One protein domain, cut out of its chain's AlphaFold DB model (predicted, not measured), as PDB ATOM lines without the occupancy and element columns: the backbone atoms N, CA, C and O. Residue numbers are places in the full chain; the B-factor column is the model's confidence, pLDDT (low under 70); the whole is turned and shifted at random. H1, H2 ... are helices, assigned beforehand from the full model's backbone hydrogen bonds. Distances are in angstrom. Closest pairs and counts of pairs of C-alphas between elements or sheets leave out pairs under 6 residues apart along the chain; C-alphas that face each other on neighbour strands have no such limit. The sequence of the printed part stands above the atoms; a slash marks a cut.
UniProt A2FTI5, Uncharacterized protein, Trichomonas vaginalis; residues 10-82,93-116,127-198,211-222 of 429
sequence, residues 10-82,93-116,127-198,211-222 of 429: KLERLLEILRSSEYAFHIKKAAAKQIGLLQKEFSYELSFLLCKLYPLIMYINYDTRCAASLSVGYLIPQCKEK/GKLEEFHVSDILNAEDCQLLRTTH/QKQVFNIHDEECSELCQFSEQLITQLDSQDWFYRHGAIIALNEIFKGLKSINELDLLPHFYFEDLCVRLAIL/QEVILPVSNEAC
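This is residues 10 to 82, 93 to 116, 127 to 198 and 211 to 222 of the 429 residues of an uncharacterized protein of Trichomonas vaginalis (UniProt A2FTI5). Three helical hairpins stand side by side, H1 with H2, H3 with H4 and H8 with H9, as an up-and-down bundle two layers thick: H1, H3 and H8 in one layer, H2, H4 and H9 in the other. H10 packs on H8 beyond the bundle, H11 packs on H9 and H10, the small H6 and H7 pack on H3, and H5 lies at the far end from H1, near H10. The 181 printed residues, with eleven named helices, H1 to H11 along the chain, and no named strand, are all helix in class. The whole is compact, with a radius of gyration of the C-alphas of 16.7 A and spans of 52 by 41 by 31 A.

Start with the hairpin of H1, residues 10 to 19, and H2, residues 25 to 42: they touch, closest at C-alphas 18 and 28, 5.2 A, at a shallow tilt of 26 degrees. H2 touches H4, residues 62 to 78, closest at C-alphas 36 and 75, 3.8 A. H4 makes a hairpin with H3, residues 46 to 57, closest at C-alphas 57 and 65, 4.3 A. H3 touches H6, residues 127 to 131, with residues 54 to 56 alone, closest at C-alphas 55 and 130, 4.6 A. H3 touches H7, residues 135 to 138, with residues 47 to 51 alone, closest at C-alphas 51 and 138, 5.6 A. H4 touches H9, residues 157 to 176, closest at C-alphas 73 and 169, 4.3 A, the same way. H9 makes a hairpin with H8, residues 141 to 153, closest at C-alphas 152 and 160, 4.7 A. H8, with residues 149 to 153 alone, touches H10, residues 185 to 198, closest at C-alphas 152 and 198, 6.7 A. H11, residues 216 to 222, touches H9, closest at C-alphas 161 and 217, 4.9 A. H5, residues 100 to 105, is close to H10 but not clearly touching, closest at C-alphas 103 and 197, 7.0 A. Every O i to N i+4 pair is within hydrogen-bond range in H1, H5, H6 and H9, against 12 of 14 in H2, 6 of 8 in H3, 11 of 13 in H4, 6 of 9 in H8, 9 of 10 in H10 and 2 of 3 in H11; H7 is too short for such a pair.

Find C-alpha 10 at (183.975, 254.945, 228.753), where H1 begins. H2 measures 25.3 A, H4 25.5 A, H9 28.4 A and H10 21.1 A; H11 ends at C-alpha 222, (200.293, 230.034, 209.515).

Look for cuts at residues 83 to 92, 117 to 126 and 199 to 210, with C-alpha gaps of 24.6, 14.9 and 24.6 A. Of the links printed whole, none is long. Confidence is under 70 at residues 80 to 82, 115 to 116, 133 to 139 and 211.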
ATOM      1  N   LYS A  10     184.488 255.766 229.874       89.06
ATOM      2  CA  LYS A  10     183.975 254.945 228.753       89.06
ATOM      3  C   LYS A  10     184.951 253.816 228.388       89.06
ATOM      4  O   LYS A  10     184.502 252.715 228.095       89.06
ATOM      5  N   LEU A  11     186.257 254.087 228.450       90.94
ATOM      6  CA  LEU A  11     187.307 253.100 228.202       90.94
ATOM      7  C   LEU A  11     187.276 251.962 229.231       90.94
ATOM      8  O   LEU A  11     187.230 250.808 228.827       90.94
ATOM      9  N   GLU A  12     187.232 252.267 230.530       91.38
ATOM     10  CA  GLU A  12     187.228 251.240 231.588       91.38
ATOM     11  C   GLU A  12     186.029 250.290 231.464       91.38
ATOM     12  O   GLU A  12     186.179 249.077 231.578       91.38
ATOM     13  N   ARG A  13     184.848 250.817 231.109       93.44
ATOM     14  CA  ARG A  13     183.660 249.987 230.843       93.44
ATOM     15  C   ARG A  13     183.855 249.051 229.652       93.44
ATOM     16  O   ARG A  13     183.395 247.916 229.681       93.44
ATOM     17  N   LEU A  14     184.508 249.521 228.591       95.31
ATOM     18  CA  LEU A  14     184.776 248.699 227.411       95.31
ATOM     19  C   LEU A  14     185.816 247.614 227.711       95.31
ATOM     20  O   LEU A  14     185.625 246.474 227.298       95.31
ATOM     21  N   LEU A  15     186.864 247.936 228.473       94.50
ATOM     22  CA  LEU A  15     187.856 246.961 228.936       94.50
ATOM     23  C   LEU A  15     187.225 245.903 229.859       94.50
ATOM     24  O   LEU A  15     187.553 244.722 229.759       94.50
ATOM     25  N   GLU A  16     186.276 246.297 230.710       94.31
ATOM     26  CA  GLU A  16     185.503 245.373 231.546       94.31
ATOM     27  C   GLU A  16     184.644 244.415 230.705       94.31
ATOM     28  O   GLU A  16     184.631 243.214 230.980       94.31
ATOM     29  N   ILE A  17     184.009 244.913 229.634       95.69
ATOM     30  CA  ILE A  17     183.266 244.070 228.683       95.69
ATOM     31  C   ILE A  17     184.190 243.051 228.013       95.69
ATOM     32  O   ILE A  17     183.819 241.885 227.899       95.69
ATOM     33  N   LEU A  18     185.390 243.464 227.586       95.56
ATOM     34  CA  LEU A  18     186.354 242.539 226.987       95.56
ATOM     35  C   LEU A  18     186.757 241.425 227.960       95.56
ATOM     36  O   LEU A  18     186.831 240.265 227.558       95.56
ATOM     37  N   ARG A  19     187.005 241.780 229.227       92.88
ATOM     38  CA  ARG A  19     187.505 240.862 230.257       92.88
ATOM     39  C   ARG A  19     186.445 239.896 230.789       92.88
ATOM     40  O   ARG A  19     186.797 238.778 231.153       92.88
ATOM     41  N   SER A  20     185.187 240.323 230.886       90.94
ATOM     42  CA  SER A  20     184.120 239.519 231.492       90.94
ATOM     43  C   SER A  20     183.860 238.227 230.709       90.94
ATOM     44  O   SER A  20     183.804 238.231 229.478       90.94
ATOM     45  N   SER A  21     183.682 237.116 231.422       87.44
ATOM     46  CA  SER A  21     183.254 235.832 230.854       87.44
ATOM     47  C   SER A  21     181.741 235.763 230.609       87.44
ATOM     48  O   SER A  21     181.280 234.851 229.934       87.44
ATOM     49  N   GLU A  22     180.964 236.727 231.112       90.19
ATOM     50  CA  GLU A  22     179.500 236.746 230.976       90.19
ATOM     51  C   GLU A  22     179.037 237.224 229.594       90.19
ATOM     52  O   GLU A  22     177.935 236.900 229.147       90.19
ATOM     53  N   TYR A  23     179.859 238.022 228.907       91.44
ATOM     54  CA  TYR A  23     179.509 238.556 227.597       91.44
ATOM     55  C   TYR A  23     179.931 237.609 226.482       91.44
ATOM     56  O   TYR A  23     181.107 237.278 226.339       91.44
ATOM     57  N   ALA A  24     178.972 237.265 225.625       92.75
ATOM     58  CA  ALA A  24     179.230 236.516 224.405       92.75
ATOM     59  C   ALA A  24     180.222 237.247 223.480       92.75
ATOM     60  O   ALA A  24     180.252 238.482 223.415       92.75
ATOM     61  N   PHE A  25     180.979 236.481 222.689       92.81
ATOM     62  CA  PHE A  25     182.034 237.013 221.822       92.81
ATOM     63  C   PHE A  25     181.574 238.145 220.886       92.81
ATOM     64  O   PHE A  25     182.303 239.114 220.675       92.81
ATOM     65  N   HIS A  26     180.343 238.101 220.362       93.94
ATOM     66  CA  HIS A  26     179.820 239.165 219.494       93.94
ATOM     67  C   HIS A  26     179.692 240.527 220.213       93.94
ATOM     68  O   HIS A  26     179.912 241.569 219.591       93.94
ATOM     69  N   ILE A  27     179.407 240.536 221.523       95.94
ATOM     70  CA  ILE A  27     179.390 241.751 222.356       95.94
ATOM     71  C   ILE A  27     180.822 242.251 222.563       95.94
ATOM     72  O   ILE A  27     181.091 243.440 222.376       95.94
ATOM     73  N   LYS A  28     181.764 241.346 222.866       96.94
ATOM     74  CA  LYS A  28     183.190 241.688 222.990       96.94
ATOM     75  C   LYS A  28     183.746 242.272 221.689       96.94
ATOM     76  O   LYS A  28     184.435 243.288 221.717       96.94
ATOM     77  N   LYS A  29     183.366 241.717 220.534       96.25
ATOM     78  CA  LYS A  29     183.705 242.239 219.199       96.25
ATOM     79  C   LYS A  29     183.184 243.663 218.983       96.25
ATOM     80  O   LYS A  29     183.895 244.508 218.435       96.25
ATOM     81  N   ALA A  30     181.957 243.951 219.420       96.31
ATOM     82  CA  ALA A  30     181.395 245.298 219.352       96.31
ATOM     83  C   ALA A  30     182.146 246.279 220.270       96.31
ATOM     84  O   ALA A  30     182.440 247.400 219.850       96.31
ATOM     85  N   ALA A  31     182.506 245.854 221.485       96.62
ATOM     86  CA  ALA A  31     183.316 246.649 222.404       96.62
ATOM     87  C   ALA A  31     184.722 246.922 221.847       96.62
ATOM     88  O   ALA A  31     185.168 248.069 221.863       96.62
ATOM     89  N   ALA A  32     185.370 245.915 221.258       96.50
ATOM     90  CA  ALA A  32     186.678 246.040 220.620       96.50
ATOM     91  C   ALA A  32     186.690 247.108 219.518       96.50
ATOM     92  O   ALA A  32     187.563 247.977 219.468       96.50
ATOM     93  N   LYS A  33     185.650 247.111 218.676       95.38
ATOM     94  CA  LYS A  33     185.460 248.148 217.655       95.38
ATOM     95  C   LYS A  33     185.297 249.538 218.268       95.38
ATOM     96  O   LYS A  33     185.854 250.497 217.743       95.38
ATOM     97  N   GLN A  34     184.553 249.664 219.370       94.12
ATOM     98  CA  GLN A  34     184.416 250.949 220.059       94.12
ATOM     99  C   GLN A  34     185.746 251.433 220.635       94.12
ATOM    100  O   GLN A  34     186.034 252.618 220.498       94.12
ATOM    101  N   ILE A  35     186.563 250.543 221.213       93.38
ATOM    102  CA  ILE A  35     187.900 250.885 221.724       93.38
ATOM    103  C   ILE A  35     188.770 251.463 220.609       93.38
ATOM    104  O   ILE A  35     189.339 252.537 220.793       93.38
ATOM    105  N   GLY A  36     188.806 250.825 219.435       88.81
ATOM    106  CA  GLY A  36     189.569 251.338 218.292       88.81
ATOM    107  C   GLY A  36     189.146 252.746 217.852       88.81
ATOM    108  O   GLY A  36     189.976 253.544 217.429       88.81
ATOM    109  N   LEU A  37     187.869 253.105 218.025       88.19
ATOM    110  CA  LEU A  37     187.343 254.437 217.700       88.19
ATOM    111  C   LEU A  37     187.595 255.490 218.795       88.19
ATOM    112  O   LEU A  37     187.478 256.687 218.517       88.19
ATOM    113  N   LEU A  38     187.963 255.091 220.019       84.31
ATOM    114  CA  LEU A  38     188.124 256.022 221.144       84.31
ATOM    115  C   LEU A  38     189.226 257.049 220.916       84.31
ATOM    116  O   LEU A  38     189.109 258.172 221.397       84.31
ATOM    117  N   GLN A  39     190.284 256.700 220.188       77.81
ATOM    118  CA  GLN A  39     191.329 257.665 219.879       77.81
ATOM    119  C   GLN A  39     190.794 258.828 219.039       77.81
ATOM    120  O   GLN A  39     191.123 259.982 219.301       77.81
ATOM    121  N   LYS A  40     189.922 258.548 218.065       78.88
ATOM    122  CA  LYS A  40     189.285 259.588 217.254       78.88
ATOM    123  C   LYS A  40     188.358 260.473 218.092       78.88
ATOM    124  O   LYS A  40     188.285 261.673 217.848       78.88
ATOM    125  N   GLU A  41     187.653 259.885 219.056       80.50
ATOM    126  CA  GLU A  41     186.670 260.585 219.892       80.50
ATOM    127  C   GLU A  41     187.304 261.401 221.030       80.50
ATOM    128  O   GLU A  41     186.864 262.515 221.306       80.50
ATOM    129  N   PHE A  42     188.329 260.859 221.692       74.88
ATOM    130  CA  PHE A  42     188.873 261.388 222.949       74.88
ATOM    131  C   PHE A  42     190.375 261.696 222.900       74.88
ATOM    132  O   PHE A  42     190.926 262.129 223.905       74.88
ATOM    133  N   SER A  43     191.036 261.512 221.750       76.06
ATOM    134  CA  SER A  43     192.472 261.784 221.553       76.06
ATOM    135  C   SER A  43     193.398 261.058 222.538       76.06
ATOM    136  O   SER A  43     194.427 261.602 222.923       76.06
ATOM    137  N   TYR A  44     193.044 259.834 222.949       80.75
ATOM    138  CA  TYR A  44     193.956 258.988 223.723       80.75
ATOM    139  C   TYR A  44     195.249 258.722 222.943       80.75
ATOM    140  O   TYR A  44     195.219 258.490 221.730       80.75
ATOM    141  N   GLU A  45     196.377 258.710 223.648       81.94
ATOM    142  CA  GLU A  45     197.647 258.274 223.073       81.94
ATOM    143  C   GLU A  45     197.585 256.780 222.726       81.94
ATOM    144  O   GLU A  45     196.961 255.983 223.435       81.94
ATOM    145  N   LEU A  46     198.219 256.401 221.611       84.75
ATOM    146  CA  LEU A  46     198.277 255.006 221.165       84.75
ATOM    147  C   LEU A  46     198.919 254.124 222.242       84.75
ATOM    148  O   LEU A  46     198.349 253.098 222.600       84.75
ATOM    149  N   SER A  47     200.043 254.580 222.795       84.56
ATOM    150  CA  SER A  47     200.774 253.945 223.896       84.56
ATOM    151  C   SER A  47     199.859 253.577 225.059       84.56
ATOM    152  O   SER A  47     199.769 252.417 225.452       84.56
ATOM    153  N   PHE A  48     199.086 254.547 225.545       86.69
ATOM    154  CA  PHE A  48     198.164 254.363 226.657       86.69
ATOM    155  C   PHE A  48     197.135 253.258 226.385       86.69
ATOM    156  O   PHE A  48     196.867 252.430 227.255       86.69
ATOM    157  N   LEU A  49     196.562 253.216 225.179       89.56
ATOM    158  CA  LEU A  49     195.594 252.183 224.812       89.56
ATOM    159  C   LEU A  49     196.255 250.805 224.656       89.56
ATOM    160  O   LEU A  49     195.681 249.814 225.107       89.56
ATOM    161  N   LEU A  50     197.463 250.734 224.087       90.62
ATOM    162  CA  LEU A  50     198.224 249.485 223.964       90.62
ATOM    163  C   LEU A  50     198.605 248.913 225.337       90.62
ATOM    164  O   LEU A  50     198.352 247.732 225.575       90.62
ATOM    165  N   CYS A  51     199.079 249.749 226.272       88.69
ATOM    166  CA  CYS A  51     199.356 249.345 227.658       88.69
ATOM    167  C   CYS A  51     198.125 248.724 228.338       88.69
ATOM    168  O   CYS A  51     198.242 247.783 229.118       88.69
ATOM    169  N   LYS A  52     196.921 249.246 228.062       90.81
ATOM    170  CA  LYS A  52     195.668 248.718 228.630       90.81
ATOM    171  C   LYS A  52     195.186 247.439 227.953       90.81
ATOM    172  O   LYS A  52     194.520 246.633 228.602       90.81
ATOM    173  N   LEU A  53     195.490 247.256 226.670       93.81
ATOM    174  CA  LEU A  53     195.085 246.078 225.905       93.81
ATOM    175  C   LEU A  53     196.020 244.887 226.124       93.81
ATOM    176  O   LEU A  53     195.532 243.762 226.161       93.81
ATOM    177  N   TYR A  54     197.323 245.107 226.326       94.44
ATOM    178  CA  TYR A  54     198.300 244.022 226.481       94.44
ATOM    179  C   TYR A  54     197.913 242.971 227.544       94.44
ATOM    180  O   TYR A  54     197.904 241.785 227.204       94.44
ATOM    181  N   PRO A  55     197.493 243.334 228.778       93.31
ATOM    182  CA  PRO A  55     197.048 242.348 229.766       93.31
ATOM    183  C   PRO A  55     195.896 241.470 229.269       93.31
ATOM    184  O   PRO A  55     195.798 240.295 229.605       93.31
ATOM    185  N   LEU A  56     194.996 242.040 228.465       94.38
ATOM    186  CA  LEU A  56     193.848 241.318 227.921       94.38
ATOM    187  C   LEU A  56     194.255 240.407 226.754       94.38
ATOM    188  O   LEU A  56     193.657 239.350 226.572       94.38
ATOM    189  N   ILE A  57     195.289 240.782 225.998       96.25
ATOM    190  CA  ILE A  57     195.873 239.963 224.927       96.25
ATOM    191  C   ILE A  57     196.605 238.750 225.510       96.25
ATOM    192  O   ILE A  57     196.530 237.669 224.938       96.25
ATOM    193  N   MET A  58     197.259 238.897 226.664       94.38
ATOM    194  CA  MET A  58     197.940 237.802 227.373       94.38
ATOM    195  C   MET A  58     197.011 236.989 228.296       94.38
ATOM    196  O   MET A  58     197.456 236.077 228.987       94.38
ATOM    197  N   TYR A  59     195.718 237.312 228.333       91.25
ATOM    198  CA  TYR A  59     194.768 236.722 229.274       91.25
ATOM    199  C   TYR A  59     194.439 235.258 228.938       91.25
ATOM    200  O   TYR A  59     194.342 234.893 227.771       91.25
ATOM    201  N   ILE A  60     194.191 234.397 229.930       87.81
ATOM    202  CA  ILE A  60     193.943 232.959 229.677       87.81
ATOM    203  C   ILE A  60     192.631 232.665 228.922       87.81
ATOM    204  O   ILE A  60     192.545 231.681 228.183       87.81
ATOM    205  N   ASN A  61     191.629 233.540 229.024       89.88
ATOM    206  CA  ASN A  61     190.355 233.367 228.327       89.88
ATOM    207  C   ASN A  61     190.489 233.661 226.822       89.88
ATOM    208  O   ASN A  61     190.873 234.769 226.437       89.88
ATOM    209  N   TYR A  62     190.129 232.688 225.980       91.12
ATOM    210  CA  TYR A  62     190.253 232.767 224.519       91.12
ATOM    211  C   TYR A  62     189.547 233.997 223.924       91.12
ATOM    212  O   TYR A  62     190.176 234.811 223.246       91.12
ATOM    213  N   ASP A  63     188.267 234.186 224.249       94.19
ATOM    214  CA  ASP A  63     187.451 235.281 223.718       94.19
ATOM    215  C   ASP A  63     187.990 236.661 224.110       94.19
ATOM    216  O   ASP A  63     187.949 237.601 223.310       94.19
ATOM    217  N   THR A  64     188.510 236.787 225.334       95.38
ATOM    218  CA  THR A  64     189.150 238.017 225.812       95.38
ATOM    219  C   THR A  64     190.380 238.358 224.972       95.38
ATOM    220  O   THR A  64     190.478 239.494 224.502       95.38
ATOM    221  N   ARG A  65     191.267 237.386 224.697       95.94
ATOM    222  CA  ARG A  65     192.450 237.615 223.844       95.94
ATOM    223  C   ARG A  65     192.056 238.028 222.434       95.94
ATOM    224  O   ARG A  65     192.584 239.009 221.905       95.94
ATOM    225  N   CYS A  66     191.110 237.298 221.843       96.62
ATOM    226  CA  CYS A  66     190.599 237.547 220.497       96.62
ATOM    227  C   CYS A  66     190.032 238.965 220.366       96.62
ATOM    228  O   CYS A  66     190.389 239.701 219.446       96.62
ATOM    229  N   ALA A  67     189.193 239.392 221.310       97.12
ATOM    230  CA  ALA A  67     188.589 240.717 221.263       97.12
ATOM    231  C   ALA A  67     189.582 241.848 221.599       97.12
ATOM    232  O   ALA A  67     189.534 242.915 220.979       97.12
ATOM    233  N   ALA A  68     190.515 241.631 222.530       97.12
ATOM    234  CA  ALA A  68     191.566 242.603 222.834       97.12
ATOM    235  C   ALA A  68     192.495 242.833 221.633       97.12
ATOM    236  O   ALA A  68     192.751 243.976 221.262       97.12
ATOM    237  N   SER A  69     192.906 241.760 220.962       97.62
ATOM    238  CA  SER A  69     193.745 241.832 219.760       97.62
ATOM    239  C   SER A  69     193.016 242.513 218.607       97.62
ATOM    240  O   SER A  69     193.561 243.411 217.971       97.62
ATOM    241  N   LEU A  70     191.734 242.195 218.404       97.06
ATOM    242  CA  LEU A  70     190.897 242.879 217.418       97.06
ATOM    243  C   LEU A  70     190.781 244.391 217.688       97.06
ATOM    244  O   LEU A  70     190.679 245.191 216.757       97.06
ATOM    245  N   SER A  71     190.823 244.806 218.959       96.06
ATOM    246  CA  SER A  71     190.845 246.229 219.322       96.06
ATOM    247  C   SER A  71     192.096 246.926 218.780       96.06
ATOM    248  O   SER A  71     191.988 248.059 218.317       96.06
ATOM    249  N   VAL A  72     193.254 246.249 218.781       94.88
ATOM    250  CA  VAL A  72     194.516 246.762 218.210       94.88
ATOM    251  C   VAL A  72     194.371 247.004 216.705       94.88
ATOM    252  O   VAL A  72     194.709 248.085 216.224       94.88
ATOM    253  N   GLY A  73     193.788 246.049 215.973       94.19
ATOM    254  CA  GLY A  73     193.555 246.175 214.531       94.19
ATOM    255  C   GLY A  73     192.644 247.350 214.170       94.19
ATOM    256  O   GLY A  73     192.911 248.072 213.213       94.19
ATOM    257  N   TYR A  74     191.601 247.611 214.969       94.00
ATOM    258  CA  TYR A  74     190.751 248.794 214.784       94.00
ATOM    259  C   TYR A  74     191.405 250.104 215.227       94.00
ATOM    260  O   TYR A  74     191.042 251.162 214.710       94.00
ATOM    261  N   LEU A  75     192.325 250.045 216.188       91.94
ATOM    262  CA  LEU A  75     193.006 251.206 216.744       91.94
ATOM    263  C   LEU A  75     194.030 251.788 215.764       91.94
ATOM    264  O   LEU A  75     194.042 253.000 215.548       91.94
ATOM    265  N   ILE A  76     194.845 250.935 215.136       89.94
ATOM    266  CA  ILE A  76     195.951 251.366 214.264       89.94
ATOM    267  C   ILE A  76     195.483 252.344 213.178       89.94
ATOM    268  O   ILE A  76     196.037 253.440 213.119       89.94
ATOM    269  N   PRO A  77     194.432 252.077 212.379       88.94
ATOM    270  CA  PRO A  77     193.993 253.010 211.341       88.94
ATOM    271  C   PRO A  77     193.558 254.389 211.860       88.94
ATOM    272  O   PRO A  77     193.552 255.348 211.093       88.94
ATOM    273  N   GLN A  78     193.195 254.510 213.141       86.69
ATOM    274  CA  GLN A  78     192.745 255.769 213.745       86.69
ATOM    275  C   GLN A  78     193.899 256.619 214.310       86.69
ATOM    276  O   GLN A  78     193.688 257.796 214.627       86.69
ATOM    277  N   CYS A  79     195.116 256.066 214.406       78.62
ATOM    278  CA  CYS A  79     196.263 256.734 215.026       78.62
ATOM    279  C   CYS A  79     196.913 257.781 214.121       78.62
ATOM    280  O   CYS A  79     197.235 257.506 212.965       78.62
ATOM    281  N   LYS A  80     197.154 258.979 214.677       66.62
ATOM    282  CA  LYS A  80     197.877 260.074 214.002       66.62
ATOM    283  C   LYS A  80     199.397 259.986 214.163       66.62
ATOM    284  O   LYS A  80     200.115 260.384 213.255       66.62
ATOM    285  N   GLU A  81     199.875 259.484 215.299       60.91
ATOM    286  CA  GLU A  81     201.300 259.352 215.614       60.91
ATOM    287  C   GLU A  81     201.654 257.866 215.712       60.91
ATOM    288  O   GLU A  81     201.414 257.223 216.730       60.91
ATOM    289  N   LYS A  82     202.166 257.299 214.618       62.94
ATOM    290  CA  LYS A  82     202.545 255.885 214.521       62.94
ATOM    291  C   LYS A  82     204.050 255.790 214.266       62.94
ATOM    292  O   LYS A  82     204.457 255.694 213.125       62.94
ATOM    293  N   GLY A  93     216.493 237.218 211.433       90.25
ATOM    294  CA  GLY A  93     216.470 236.003 210.633       90.25
ATOM    295  C   GLY A  93     216.183 236.320 209.169       90.25
ATOM    296  O   GLY A  93     215.419 237.238 208.866       90.25
ATOM    297  N   LYS A  94     216.750 235.523 208.265       93.56
ATOM    298  CA  LYS A  94     216.388 235.537 206.847       93.56
ATOM    299  C   LYS A  94     215.770 234.218 206.429       93.56
ATOM    300  O   LYS A  94     216.192 233.158 206.888       93.56
ATOM    301  N   LEU A  95     214.812 234.276 205.510       94.69
ATOM    302  CA  LEU A  95     214.136 233.071 205.025       94.69
ATOM    303  C   LEU A  95     215.066 232.168 204.211       94.69
ATOM    304  O   LEU A  95     214.909 230.950 204.235       94.69
ATOM    305  N   GLU A  96     216.049 232.757 203.525       95.12
ATOM    306  CA  GLU A  96     217.063 232.013 202.768       95.12
ATOM    307  C   GLU A  96     217.938 231.122 203.669       95.12
ATOM    308  O   GLU A  96     218.396 230.075 203.227       95.12
ATOM    309  N   GLU A  97     218.131 231.515 204.935       95.50
ATOM    310  CA  GLU A  97     218.981 230.823 205.915       95.50
ATOM    311  C   GLU A  97     218.186 229.823 206.775       95.50
ATOM    312  O   GLU A  97     218.769 229.047 207.527       95.50
ATOM    313  N   PHE A  98     216.852 229.839 206.694       96.50
ATOM    314  CA  PHE A  98     215.993 228.995 207.517       96.50
ATOM    315  C   PHE A  98     215.772 227.616 206.880       96.50
ATOM    316  O   PHE A  98     215.226 227.521 205.776       96.50
ATOM    317  N   HIS A  99     216.093 226.554 207.620       96.69
ATOM    318  CA  HIS A  99     215.748 225.168 207.294       96.69
ATOM    319  C   HIS A  99     215.040 224.491 208.471       96.69
ATOM    320  O   HIS A  99     215.466 224.591 209.623       96.69
ATOM    321  N   VAL A 100     213.972 223.752 208.176       96.31
ATOM    322  CA  VAL A 100     213.185 222.996 209.159       96.31
ATOM    323  C   VAL A 100     214.070 221.973 209.867       96.31
ATOM    324  O   VAL A 100     214.001 221.829 211.088       96.31
ATOM    325  N   SER A 101     214.944 221.295 209.116       93.81
ATOM    326  CA  SER A 101     215.875 220.299 209.656       93.81
ATOM    327  C   SER A 101     216.784 220.865 210.741       93.81
ATOM    328  O   SER A 101     217.076 220.163 211.705       93.81
ATOM    329  N   ASP A 102     217.209 222.121 210.615       94.31
ATOM    330  CA  ASP A 102     218.144 222.734 211.561       94.31
ATOM    331  C   ASP A 102     217.474 222.954 212.916       94.31
ATOM    332  O   ASP A 102     218.083 222.725 213.958       94.31
ATOM    333  N   ILE A 103     216.187 223.311 212.908       93.56
ATOM    334  CA  ILE A 103     215.395 223.445 214.132       93.56
ATOM    335  C   ILE A 103     215.130 222.073 214.753       93.56
ATOM    336  O   ILE A 103     215.304 221.903 215.956       93.56
ATOM    337  N   LEU A 104     214.729 221.082 213.952       90.75
ATOM    338  CA  LEU A 104     214.383 219.752 214.466       90.75
ATOM    339  C   LEU A 104     215.589 218.967 214.993       90.75
ATOM    340  O   LEU A 104     215.424 218.151 215.898       90.75
ATOM    341  N   ASN A 105     216.780 219.212 214.443       90.94
ATOM    342  CA  ASN A 105     218.015 218.537 214.842       90.94
ATOM    343  C   ASN A 105     218.821 219.306 215.899       90.94
ATOM    344  O   ASN A 105     219.831 218.789 216.374       90.94
ATOM    345  N   ALA A 106     218.419 220.527 216.262       90.25
ATOM    346  CA  ALA A 106     219.123 221.291 217.283       90.25
ATOM    347  C   ALA A 106     218.998 220.606 218.656       90.25
ATOM    348  O   ALA A 106     217.893 220.372 219.147       90.25
ATOM    349  N   GLU A 107     220.143 220.317 219.287       80.62
ATOM    350  CA  GLU A 107     220.220 219.610 220.579       80.62
ATOM    351  C   GLU A 107     219.418 220.320 221.683       80.62
ATOM    352  O   GLU A 107     218.760 219.668 222.492       80.62
ATOM    353  N   ASP A 108     219.403 221.655 221.651       79.00
ATOM    354  CA  ASP A 108     218.704 222.509 222.614       79.00
ATOM    355  C   ASP A 108     217.309 222.960 222.131       79.00
ATOM    356  O   ASP A 108     216.713 223.876 222.705       79.00
ATOM    357  N   CYS A 109     216.755 222.360 221.066       78.88
ATOM    358  CA  CYS A 109     215.434 222.742 220.568       78.88
ATOM    359  C   CYS A 109     214.330 222.361 221.565       78.88
ATOM    360  O   CYS A 109     213.786 221.252 221.564       78.88
ATOM    361  N   GLN A 110     213.928 223.326 222.392       85.06
ATOM    362  CA  GLN A 110     212.817 223.146 223.311       85.06
ATOM    363  C   GLN A 110     211.490 223.112 222.545       85.06
ATOM    364  O   GLN A 110     211.022 224.132 222.027       85.06
ATOM    365  N   LEU A 111     210.862 221.936 222.511       88.56
ATOM    366  CA  LEU A 111     209.493 221.778 222.026       88.56
ATOM    367  C   LEU A 111     208.517 222.447 222.994       88.56
ATOM    368  O   LEU A 111     208.535 222.184 224.196       88.56
ATOM    369  N   LEU A 112     207.632 223.274 222.451       88.25
ATOM    370  CA  LEU A 112     206.657 224.049 223.208       88.25
ATOM    371  C   LEU A 112     205.422 223.181 223.455       88.25
ATOM    372  O   LEU A 112     204.428 223.222 222.729       88.25
ATOM    373  N   ARG A 113     205.544 222.322 224.469       76.56
ATOM    374  CA  ARG A 113     204.501 221.411 224.942       76.56
ATOM    375  C   ARG A 113     203.817 222.080 226.125       76.56
ATOM    376  O   ARG A 113     204.411 222.193 227.192       76.56
ATOM    377  N   THR A 114     202.612 222.596 225.927       71.81
ATOM    378  CA  THR A 114     201.971 223.389 226.977       71.81
ATOM    379  C   THR A 114     201.445 222.524 228.119       71.81
ATOM    380  O   THR A 114     200.879 221.459 227.895       71.81
ATOM    381  N   THR A 115     201.644 223.006 229.346       58.69
ATOM    382  CA  THR A 115     201.311 222.327 230.603       58.69
ATOM    383  C   THR A 115     199.990 222.791 231.223       58.69
ATOM    384  O   THR A 115     199.413 222.051 232.015       58.69
ATOM    385  N   HIS A 116     199.489 223.983 230.870       61.94
ATOM    386  CA  HIS A 116     198.308 224.594 231.489       61.94
ATOM    387  C   HIS A 116     197.104 224.641 230.537       61.94
ATOM    388  O   HIS A 116     197.175 225.199 229.441       61.94
ATOM    389  N   GLN A 127     201.066 236.684 236.856       80.31
ATOM    390  CA  GLN A 127     200.974 238.047 237.379       80.31
ATOM    391  C   GLN A 127     202.021 238.978 236.760       80.31
ATOM    392  O   GLN A 127     201.721 240.131 236.459       80.31
ATOM    393  N   LYS A 128     203.235 238.467 236.531       78.50
ATOM    394  CA  LYS A 128     204.331 239.228 235.936       78.50
ATOM    395  C   LYS A 128     204.093 239.470 234.444       78.50
ATOM    396  O   LYS A 128     204.178 240.609 234.009       78.50
ATOM    397  N   GLN A 129     203.776 238.420 233.692       75.69
ATOM    398  CA  GLN A 129     203.583 238.457 232.243       75.69
ATOM    399  C   GLN A 129     202.358 239.280 231.839       75.69
ATOM    400  O   GLN A 129     202.385 239.954 230.817       75.69
ATOM    401  N   VAL A 130     201.289 239.247 232.639       78.62
ATOM    402  CA  VAL A 130     200.009 239.876 232.291       78.62
ATOM    403  C   VAL A 130     199.863 241.276 232.880       78.62
ATOM    404  O   VAL A 130     199.289 242.142 232.227       78.62
ATOM    405  N   PHE A 131     200.348 241.527 234.103       76.75
ATOM    406  CA  PHE A 131     200.026 242.765 234.830       76.75
ATOM    407  C   PHE A 131     201.227 243.662 235.160       76.75
ATOM    408  O   PHE A 131     201.001 244.812 235.530       76.75
ATOM    409  N   ASN A 132     202.476 243.204 235.000       71.38
ATOM    410  CA  ASN A 132     203.675 244.001 235.312       71.38
ATOM    411  C   ASN A 132     204.346 244.599 234.062       71.38
ATOM    412  O   ASN A 132     205.570 244.571 233.943       71.38
ATOM    413  N   ILE A 133     203.557 245.151 233.144       66.50
ATOM    414  CA  ILE A 133     204.078 245.811 231.936       66.50
ATOM    415  C   ILE A 133     204.560 247.205 232.313       66.50
ATOM    416  O   ILE A 133     203.851 247.939 233.007       66.50
ATOM    417  N   HIS A 134     205.763 247.565 231.882       66.31
ATOM    418  CA  HIS A 134     206.291 248.907 232.107       66.31
ATOM    419  C   HIS A 134     205.804 249.831 230.981       66.31
ATOM    420  O   HIS A 134     205.765 249.420 229.825       66.31
ATOM    421  N   ASP A 135     205.440 251.082 231.293       62.72
ATOM    422  CA  ASP A 135     204.902 252.030 230.294       62.72
ATOM    423  C   ASP A 135     205.852 252.232 229.089       62.72
ATOM    424  O   ASP A 135     205.405 252.530 227.982       62.72
ATOM    425  N   GLU A 136     207.156 252.011 229.283       61.88
ATOM    426  CA  GLU A 136     208.191 252.076 228.243       61.88
ATOM    427  C   GLU A 136     208.128 250.910 227.232       61.88
ATOM    428  O   GLU A 136     208.546 251.079 226.091       61.88
ATOM    429  N   GLU A 137     207.574 249.749 227.602       61.12
ATOM    430  CA  GLU A 137     207.516 248.536 226.759       61.12
ATOM    431  C   GLU A 137     206.382 248.585 225.718       61.12
ATOM    432  O   GLU A 137     206.360 247.813 224.761       61.12
ATOM    433  N   CYS A 138     205.430 249.502 225.890       63.88
ATOM    434  CA  CYS A 138     204.278 249.693 225.009       63.88
ATOM    435  C   CYS A 138     204.186 251.143 224.497       63.88
ATOM    436  O   CYS A 138     203.120 251.573 224.050       63.88
ATOM    437  N   SER A 139     205.280 251.914 224.576       67.81
ATOM    438  CA  SER A 139     205.249 253.354 224.289       67.81
ATOM    439  C   SER A 139     205.099 253.675 222.794       67.81
ATOM    440  O   SER A 139     204.549 254.713 222.433       67.81
ATOM    441  N   GLU A 140     205.476 252.748 221.911       81.00
ATOM    442  CA  GLU A 140     205.239 252.833 220.469       81.00
ATOM    443  C   GLU A 140     204.762 251.499 219.882       81.00
ATOM    444  O   GLU A 140     205.000 250.429 220.444       81.00
ATOM    445  N   LEU A 141     204.136 251.547 218.699       86.94
ATOM    446  CA  LEU A 141     203.679 250.343 217.990       86.94
ATOM    447  C   LEU A 141     204.827 249.362 217.700       86.94
ATOM    448  O   LEU A 141     204.624 248.154 217.789       86.94
ATOM    449  N   CYS A 142     206.023 249.878 217.400       86.25
ATOM    450  CA  CYS A 142     207.223 249.067 217.201       86.25
ATOM    451  C   CYS A 142     207.571 248.280 218.472       86.25
ATOM    452  O   CYS A 142     207.666 247.061 218.422       86.25
ATOM    453  N   GLN A 143     207.689 248.951 219.620       86.62
ATOM    454  CA  GLN A 143     208.012 248.304 220.898       86.62
ATOM    455  C   GLN A 143     206.933 247.315 221.331       86.62
ATOM    456  O   GLN A 143     207.246 246.214 221.761       86.62
ATOM    457  N   PHE A 144     205.663 247.678 221.142       90.31
ATOM    458  CA  PHE A 144     204.550 246.778 221.396       90.31
ATOM    459  C   PHE A 144     204.652 245.511 220.540       90.31
ATOM    460  O   PHE A 144     204.503 244.402 221.044       90.31
ATOM    461  N   SER A 145     204.959 245.660 219.250       92.06
ATOM    462  CA  SER A 145     205.151 244.523 218.354       92.06
ATOM    463  C   SER A 145     206.356 243.669 218.755       92.06
ATOM    464  O   SER A 145     206.271 242.444 218.736       92.06
ATOM    465  N   GLU A 146     207.458 244.294 219.166       89.69
ATOM    466  CA  GLU A 146     208.641 243.607 219.686       89.69
ATOM    467  C   GLU A 146     208.326 242.820 220.958       89.69
ATOM    468  O   GLU A 146     208.685 241.646 221.057       89.69
ATOM    469  N   GLN A 147     207.565 243.414 221.877       90.75
ATOM    470  CA  GLN A 147     207.108 242.755 223.093       90.75
ATOM    471  C   GLN A 147     206.262 241.519 222.772       90.75
ATOM    472  O   GLN A 147     206.489 240.458 223.351       90.75
ATOM    473  N   LEU A 148     205.335 241.603 221.809       94.81
ATOM    474  CA  LEU A 148     204.561 240.437 221.365       94.81
ATOM    475  C   LEU A 148     205.463 239.354 220.755       94.81
ATOM    476  O   LEU A 148     205.243 238.170 220.983       94.81
ATOM    477  N   ILE A 149     206.511 239.726 220.019       94.31
ATOM    478  CA  ILE A 149     207.442 238.749 219.439       94.31
ATOM    479  C   ILE A 149     208.201 237.974 220.525       94.31
ATOM    480  O   ILE A 149     208.440 236.778 220.352       94.31
ATOM    481  N   THR A 150     208.522 238.597 221.665       92.19
ATOM    482  CA  THR A 150     209.145 237.875 222.794       92.19
ATOM    483  C   THR A 150     208.251 236.762 223.351       92.19
ATOM    484  O   THR A 150     208.751 235.754 223.843       92.19
ATOM    485  N   GLN A 151     206.930 236.902 223.210       94.50
ATOM    486  CA  GLN A 151     205.938 235.952 223.712       94.50
ATOM    487  C   GLN A 151     205.758 234.720 222.816       94.50
ATOM    488  O   GLN A 151     205.111 233.760 223.230       94.50
ATOM    489  N   LEU A 152     206.334 234.703 221.607       95.31
ATOM    490  CA  LEU A 152     206.271 233.537 220.717       95.31
ATOM    491  C   LEU A 152     207.006 232.314 221.293       95.31
ATOM    492  O   LEU A 152     206.681 231.192 220.922       95.31
ATOM    493  N   ASP A 153     207.958 232.514 222.209       91.81
ATOM    494  CA  ASP A 153     208.724 231.439 222.861       91.81
ATOM    495  C   ASP A 153     208.179 231.049 224.252       91.81
ATOM    496  O   ASP A 153     208.752 230.227 224.971       91.81
ATOM    497  N   SER A 154     207.056 231.640 224.663       91.25
ATOM    498  CA  SER A 154     206.448 231.348 225.960       91.25
ATOM    499  C   SER A 154     206.009 229.883 226.049       91.25
ATOM    500  O   SER A 154     205.466 229.332 225.092       91.25
ATOM    501  N   GLN A 155     206.198 229.240 227.208       88.69
ATOM    502  CA  GLN A 155     205.817 227.829 227.418       88.69
ATOM    503  C   GLN A 155     204.299 227.620 227.346       88.69
ATOM    504  O   GLN A 155     203.799 226.625 226.800       88.69
ATOM    505  N   ASP A 156     203.555 228.608 227.830       89.50
ATOM    506  CA  ASP A 156     202.104 228.605 227.803       89.50
ATOM    507  C   ASP A 156     201.548 229.059 226.454       89.50
ATOM    508  O   ASP A 156     201.829 230.153 225.959       89.50
ATOM    509  N   TRP A 157     200.709 228.203 225.870       92.00
ATOM    510  CA  TRP A 157     200.110 228.385 224.552       92.00
ATOM    511  C   TRP A 157     199.316 229.682 224.441       92.00
ATOM    512  O   TRP A 157     199.301 230.292 223.377       92.00
ATOM    513  N   PHE A 158     198.653 230.117 225.515       92.19
ATOM    514  CA  PHE A 158     197.762 231.270 225.454       92.19
ATOM    515  C   PHE A 158     198.524 232.592 225.298       92.19
ATOM    516  O   PHE A 158     198.005 233.486 224.626       92.19
ATOM    517  N   TYR A 159     199.757 232.698 225.813       94.25
ATOM    518  CA  TYR A 159     200.640 233.835 225.530       94.25
ATOM    519  C   TYR A 159     201.051 233.855 224.058       94.25
ATOM    520  O   TYR A 159     200.877 234.876 223.394       94.25
ATOM    521  N   ARG A 160     201.495 232.706 223.520       95.94
ATOM    522  CA  ARG A 160     201.857 232.570 222.099       95.94
ATOM    523  C   ARG A 160     200.678 232.920 221.201       95.94
ATOM    524  O   ARG A 160     200.788 233.771 220.328       95.94
ATOM    525  N   HIS A 161     199.525 232.308 221.468       96.38
ATOM    526  CA  HIS A 161     198.285 232.563 220.748       96.38
ATOM    527  C   HIS A 161     197.942 234.049 220.768       96.38
ATOM    528  O   HIS A 161     197.783 234.631 219.701       96.38
ATOM    529  N   GLY A 162     197.865 234.660 221.959       97.19
ATOM    530  CA  GLY A 162     197.585 236.085 222.151       97.19
ATOM    531  C   GLY A 162     198.533 236.990 221.367       97.19
ATOM    532  O   GLY A 162     198.092 237.907 220.677       97.19
ATOM    533  N   ALA A 163     199.828 236.691 221.413       97.94
ATOM    534  CA  ALA A 163     200.840 237.435 220.684       97.94
ATOM    535  C   ALA A 163     200.627 237.387 219.171       97.94
ATOM    536  O   ALA A 163     200.620 238.424 218.511       97.94
ATOM    537  N   ILE A 164     200.391 236.195 218.622       98.25
ATOM    538  CA  ILE A 164     200.235 235.991 217.179       98.25
ATOM    539  C   ILE A 164     198.967 236.660 216.659       98.25
ATOM    540  O   ILE A 164     199.015 237.326 215.628       98.25
ATOM    541  N   ILE A 165     197.838 236.531 217.363       98.19
ATOM    542  CA  ILE A 165     196.601 237.197 216.938       98.19
ATOM    543  C   ILE A 165     196.747 238.723 216.990       98.19
ATOM    544  O   ILE A 165     196.259 239.407 216.096       98.19
ATOM    545  N   ALA A 166     197.465 239.272 217.972       98.19
ATOM    546  CA  ALA A 166     197.730 240.704 218.040       98.19
ATOM    547  C   ALA A 166     198.675 241.155 216.919       98.19
ATOM    548  O   ALA A 166     198.389 242.153 216.263       98.19
ATOM    549  N   LEU A 167     199.737 240.398 216.624       97.75
ATOM    550  CA  LEU A 167     200.625 240.645 215.481       97.75
ATOM    551  C   LEU A 167     199.871 240.576 214.143       97.75
ATOM    552  O   LEU A 167     200.086 241.419 213.272       97.75
ATOM    553  N   ASN A 168     198.932 239.637 213.998       97.50
ATOM    554  CA  ASN A 168     198.018 239.555 212.857       97.50
ATOM    555  C   ASN A 168     197.187 240.835 212.703       97.50
ATOM    556  O   ASN A 168     197.063 241.377 211.605       97.50
ATOM    557  N   GLU A 169     196.617 241.338 213.796       97.19
ATOM    558  CA  GLU A 169     195.827 242.571 213.783       97.19
ATOM    559  C   GLU A 169     196.693 243.820 213.545       97.19
ATOM    560  O   GLU A 169     196.245 244.742 212.860       97.19
ATOM    561  N   ILE A 170     197.955 243.824 213.995       94.81
ATOM    562  CA  ILE A 170     198.938 244.858 213.636       94.81
ATOM    563  C   ILE A 170     199.192 244.859 212.130       94.81
ATOM    564  O   ILE A 170     199.061 245.902 211.486       94.81
ATOM    565  N   PHE A 171     199.493 243.692 211.555       94.44
ATOM    566  CA  PHE A 171     199.718 243.541 210.120       94.44
ATOM    567  C   PHE A 171     198.504 244.017 209.310       94.44
ATOM    568  O   PHE A 171     198.648 244.838 208.404       94.44
ATOM    569  N   LYS A 172     197.290 243.569 209.659       94.81
ATOM    570  CA  LYS A 172     196.044 243.996 208.994       94.81
ATOM    571  C   LYS A 172     195.811 245.500 209.121       94.81
ATOM    572  O   LYS A 172     195.457 246.147 208.134       94.81
ATOM    573  N   GLY A 173     196.021 246.050 210.317       92.38
ATOM    574  CA  GLY A 173     195.904 247.476 210.601       92.38
ATOM    575  C   GLY A 173     196.812 248.300 209.693       92.38
ATOM    576  O   GLY A 173     196.312 249.168 208.979       92.38
ATOM    577  N   LEU A 174     198.107 247.976 209.645       91.62
ATOM    578  CA  LEU A 174     199.102 248.635 208.788       91.62
ATOM    579  C   LEU A 174     198.823 248.434 207.289       91.62
ATOM    580  O   LEU A 174     198.950 249.377 206.506       91.62
ATOM    581  N   LYS A 175     198.373 247.238 206.884       92.06
ATOM    582  CA  LYS A 175     197.961 246.943 205.500       92.06
ATOM    583  C   LYS A 175     196.810 247.836 205.055       92.06
ATOM    584  O   LYS A 175     196.855 248.394 203.967       92.06
ATOM    585  N   SER A 176     195.795 248.012 205.904       92.50
ATOM    586  CA  SER A 176     194.585 248.782 205.571       92.50
ATOM    587  C   SER A 176     194.834 250.269 205.282       92.50
ATOM    588  O   SER A 176     193.997 250.931 204.669       92.50
ATOM    589  N   ILE A 177     195.984 250.785 205.711       90.38
ATOM    590  CA  ILE A 177     196.419 252.175 205.544       90.38
ATOM    591  C   ILE A 177     197.659 252.301 204.647       90.38
ATOM    592  O   ILE A 177     198.208 253.392 204.533       90.38
ATOM    593  N   ASN A 178     198.072 251.212 203.986       89.81
ATOM    594  CA  ASN A 178     199.247 251.139 203.109       89.81
ATOM    595  C   ASN A 178     200.563 251.575 203.787       89.81
ATOM    596  O   ASN A 178     201.415 252.190 203.154       89.81
ATOM    597  N   GLU A 179     200.732 251.268 205.075       88.06
ATOM    598  CA  GLU A 179     201.950 251.602 205.833       88.06
ATOM    599  C   GLU A 179     202.912 250.406 205.972       88.06
ATOM    600  O   GLU A 179     203.984 250.556 206.551       88.06
ATOM    601  N   LEU A 180     202.579 249.226 205.426       87.69
ATOM    602  CA  LEU A 180     203.478 248.060 205.456       87.69
ATOM    603  C   LEU A 180     204.823 248.346 204.773       87.69
ATOM    604  O   LEU A 180     205.862 247.977 205.313       87.69
ATOM    605  N   ASP A 181     204.807 249.047 203.636       83.12
ATOM    606  CA  ASP A 181     206.010 249.362 202.848       83.12
ATOM    607  C   ASP A 181     206.909 250.422 203.507       83.12
ATOM    608  O   ASP A 181     208.032 250.651 203.062       83.12
ATOM    609  N   LEU A 182     206.418 251.093 204.555       83.19
ATOM    610  CA  LEU A 182     207.194 252.063 205.334       83.19
ATOM    611  C   LEU A 182     208.034 251.392 206.423       83.19
ATOM    612  O   LEU A 182     208.912 252.032 207.004       83.19
ATOM    613  N   LEU A 183     207.748 250.126 206.726       84.44
ATOM    614  CA  LEU A 183     208.521 249.360 207.685       84.44
ATOM    615  C   LEU A 183     209.863 248.933 207.078       84.44
ATOM    616  O   LEU A 183     209.977 248.779 205.861       84.44
ATOM    617  N   PRO A 184     210.899 248.719 207.908       84.69
ATOM    618  CA  PRO A 184     212.162 248.186 207.433       84.69
ATOM    619  C   PRO A 184     211.931 246.883 206.665       84.69
ATOM    620  O   PRO A 184     211.250 245.989 207.166       84.69
ATOM    621  N   HIS A 185     212.520 246.760 205.472       76.69
ATOM    622  CA  HIS A 185     212.283 245.620 204.575       76.69
ATOM    623  C   HIS A 185     212.491 244.252 205.247       76.69
ATOM    624  O   HIS A 185     211.761 243.310 204.957       76.69
ATOM    625  N   PHE A 186     213.444 244.155 206.175       84.44
ATOM    626  CA  PHE A 186     213.764 242.921 206.898       84.44
ATOM    627  C   PHE A 186     212.771 242.578 208.017       84.44
ATOM    628  O   PHE A 186     212.804 241.466 208.530       84.44
ATOM    629  N   TYR A 187     211.919 243.513 208.451       89.06
ATOM    630  CA  TYR A 187     211.117 243.332 209.660       89.06
ATOM    631  C   TYR A 187     210.124 242.174 209.523       89.06
ATOM    632  O   TYR A 187     210.062 241.293 210.380       89.06
ATOM    633  N   PHE A 188     209.360 242.155 208.427       89.25
ATOM    634  CA  PHE A 188     208.409 241.076 208.186       89.25
ATOM    635  C   PHE A 188     209.095 239.774 207.801       89.25
ATOM    636  O   PHE A 188     208.602 238.717 208.177       89.25
ATOM    637  N   GLU A 189     210.238 239.835 207.120       91.69
ATOM    638  CA  GLU A 189     211.030 238.637 206.848       91.69
ATOM    639  C   GLU A 189     211.501 237.977 208.157       91.69
ATOM    640  O   GLU A 189     211.244 236.793 208.365       91.69
ATOM    641  N   ASP A 190     212.069 238.749 209.092       93.38
ATOM    642  CA  ASP A 190     212.460 238.274 210.428       93.38
ATOM    643  C   ASP A 190     211.259 237.730 211.211       93.38
ATOM    644  O   ASP A 190     211.328 236.646 211.794       93.38
ATOM    645  N   LEU A 191     210.128 238.444 211.198       94.62
ATOM    646  CA  LEU A 191     208.897 237.960 211.822       94.62
ATOM    647  C   LEU A 191     208.454 236.621 211.215       94.62
ATOM    648  O   LEU A 191     208.071 235.715 211.950       94.62
ATOM    649  N   CYS A 192     208.536 236.469 209.895       95.69
ATOM    650  CA  CYS A 192     208.187 235.236 209.201       95.69
ATOM    651  C   CYS A 192     209.111 234.077 209.595       95.69
ATOM    652  O   CYS A 192     208.619 232.991 209.893       95.69
ATOM    653  N   VAL A 193     210.423 234.316 209.706       96.56
ATOM    654  CA  VAL A 193     211.379 233.323 210.224       96.56
ATOM    655  C   VAL A 193     211.015 232.903 211.647       96.56
ATOM    656  O   VAL A 193     210.977 231.715 211.951       96.56
ATOM    657  N   ARG A 194     210.674 233.851 212.526       96.06
ATOM    658  CA  ARG A 194     210.263 233.550 213.910       96.06
ATOM    659  C   ARG A 194     208.965 232.750 213.974       96.06
ATOM    660  O   ARG A 194     208.854 231.840 214.792       96.06
ATOM    661  N   LEU A 195     208.006 233.049 213.099       97.88
ATOM    662  CA  LEU A 195     206.779 232.264 212.960       97.88
ATOM    663  C   LEU A 195     207.074 230.856 212.433       97.88
ATOM    664  O   LEU A 195     206.493 229.900 212.936       97.88
ATOM    665  N   ALA A 196     208.002 230.700 211.488       97.38
ATOM    666  CA  ALA A 196     208.427 229.394 210.987       97.38
ATOM    667  C   ALA A 196     209.137 228.564 212.075       97.38
ATOM    668  O   ALA A 196     208.846 227.377 212.232       97.38
ATOM    669  N   ILE A 197     209.990 229.194 212.893       96.56
ATOM    670  CA  ILE A 197     210.586 228.575 214.090       96.56
ATOM    671  C   ILE A 197     209.489 228.138 215.065       96.56
ATOM    672  O   ILE A 197     209.519 227.010 215.558       96.56
ATOM    673  N   LEU A 198     208.505 229.002 215.333       97.12
ATOM    674  CA  LEU A 198     207.376 228.669 216.196       97.12
ATOM    675  C   LEU A 198     206.585 227.476 215.648       97.12
ATOM    676  O   LEU A 198     206.350 226.535 216.396       97.12
ATOM    677  N   GLN A 211     185.925 216.384 218.467       68.19
ATOM    678  CA  GLN A 211     186.786 215.258 218.075       68.19
ATOM    679  C   GLN A 211     187.825 215.646 217.004       68.19
ATOM    680  O   GLN A 211     188.613 214.799 216.592       68.19
ATOM    681  N   GLU A 212     187.821 216.894 216.532       75.69
ATOM    682  CA  GLU A 212     188.775 217.390 215.544       75.69
ATOM    683  C   GLU A 212     190.062 217.874 216.207       75.69
ATOM    684  O   GLU A 212     190.041 218.517 217.260       75.69
ATOM    685  N   VAL A 213     191.190 217.629 215.538       85.06
ATOM    686  CA  VAL A 213     192.478 218.195 215.933       85.06
ATOM    687  C   VAL A 213     192.529 219.673 215.573       85.06
ATOM    688  O   VAL A 213     192.639 220.055 214.402       85.06
ATOM    689  N   ILE A 214     192.512 220.524 216.596       87.56
ATOM    690  CA  ILE A 214     192.682 221.968 216.446       87.56
ATOM    691  C   ILE A 214     194.115 222.335 216.831       87.56
ATOM    692  O   ILE A 214     194.648 221.880 217.844       87.56
ATOM    693  N   LEU A 215     194.742 223.207 216.037       93.06
ATOM    694  CA  LEU A 215     196.067 223.772 216.306       93.06
ATOM    695  C   LEU A 215     195.969 225.275 216.618       93.06
ATOM    696  O   LEU A 215     196.296 226.083 215.747       93.06
ATOM    697  N   PRO A 216     195.525 225.716 217.814       92.88
ATOM    698  CA  PRO A 216     195.185 227.124 218.041       92.88
ATOM    699  C   PRO A 216     196.335 228.090 217.744       92.88
ATOM    700  O   PRO A 216     196.135 229.124 217.110       92.88
ATOM    701  N   VAL A 217     197.553 227.745 218.171       95.88
ATOM    702  CA  VAL A 217     198.744 228.584 217.974       95.88
ATOM    703  C   VAL A 217     199.217 228.514 216.520       95.88
ATOM    704  O   VAL A 217     199.313 229.551 215.860       95.88
ATOM    705  N   SER A 218     199.473 227.308 215.999       96.50
ATOM    706  CA  SER A 218     199.995 227.133 214.637       96.50
ATOM    707  C   SER A 218     199.031 227.637 213.569       96.50
ATOM    708  O   SER A 218     199.484 228.180 212.568       96.50
ATOM    709  N   ASN A 219     197.717 227.536 213.781       96.75
ATOM    710  CA  ASN A 219     196.713 228.064 212.862       96.75
ATOM    711  C   ASN A 219     196.867 229.573 212.654       96.75
ATOM    712  O   ASN A 219     196.973 230.041 211.523       96.75
ATOM    713  N   GLU A 220     196.938 230.339 213.742       97.94
ATOM    714  CA  GLU A 220     197.120 231.789 213.666       97.94
ATOM    715  C   GLU A 220     198.525 232.166 213.171       97.94
ATOM    716  O   GLU A 220     198.673 233.159 212.449       97.94
ATOM    717  N   ALA A 221     199.543 231.352 213.485       98.38
ATOM    718  CA  ALA A 221     200.907 231.551 212.993       98.38
ATOM    719  C   ALA A 221     200.982 231.372 211.473       98.38
ATOM    720  O   ALA A 221     201.545 232.220 210.783       98.38
ATOM    721  N   CYS A 222     200.358 230.315 210.946       98.56
ATOM    722  CA  CYS A 222     200.293 230.034 209.515       98.56
ATOM    723  C   CYS A 222     199.537 231.136 208.763       98.56
ATOM    724  O   CYS A 222     199.986 231.541 207.696       98.56
TER     725      CYS A 222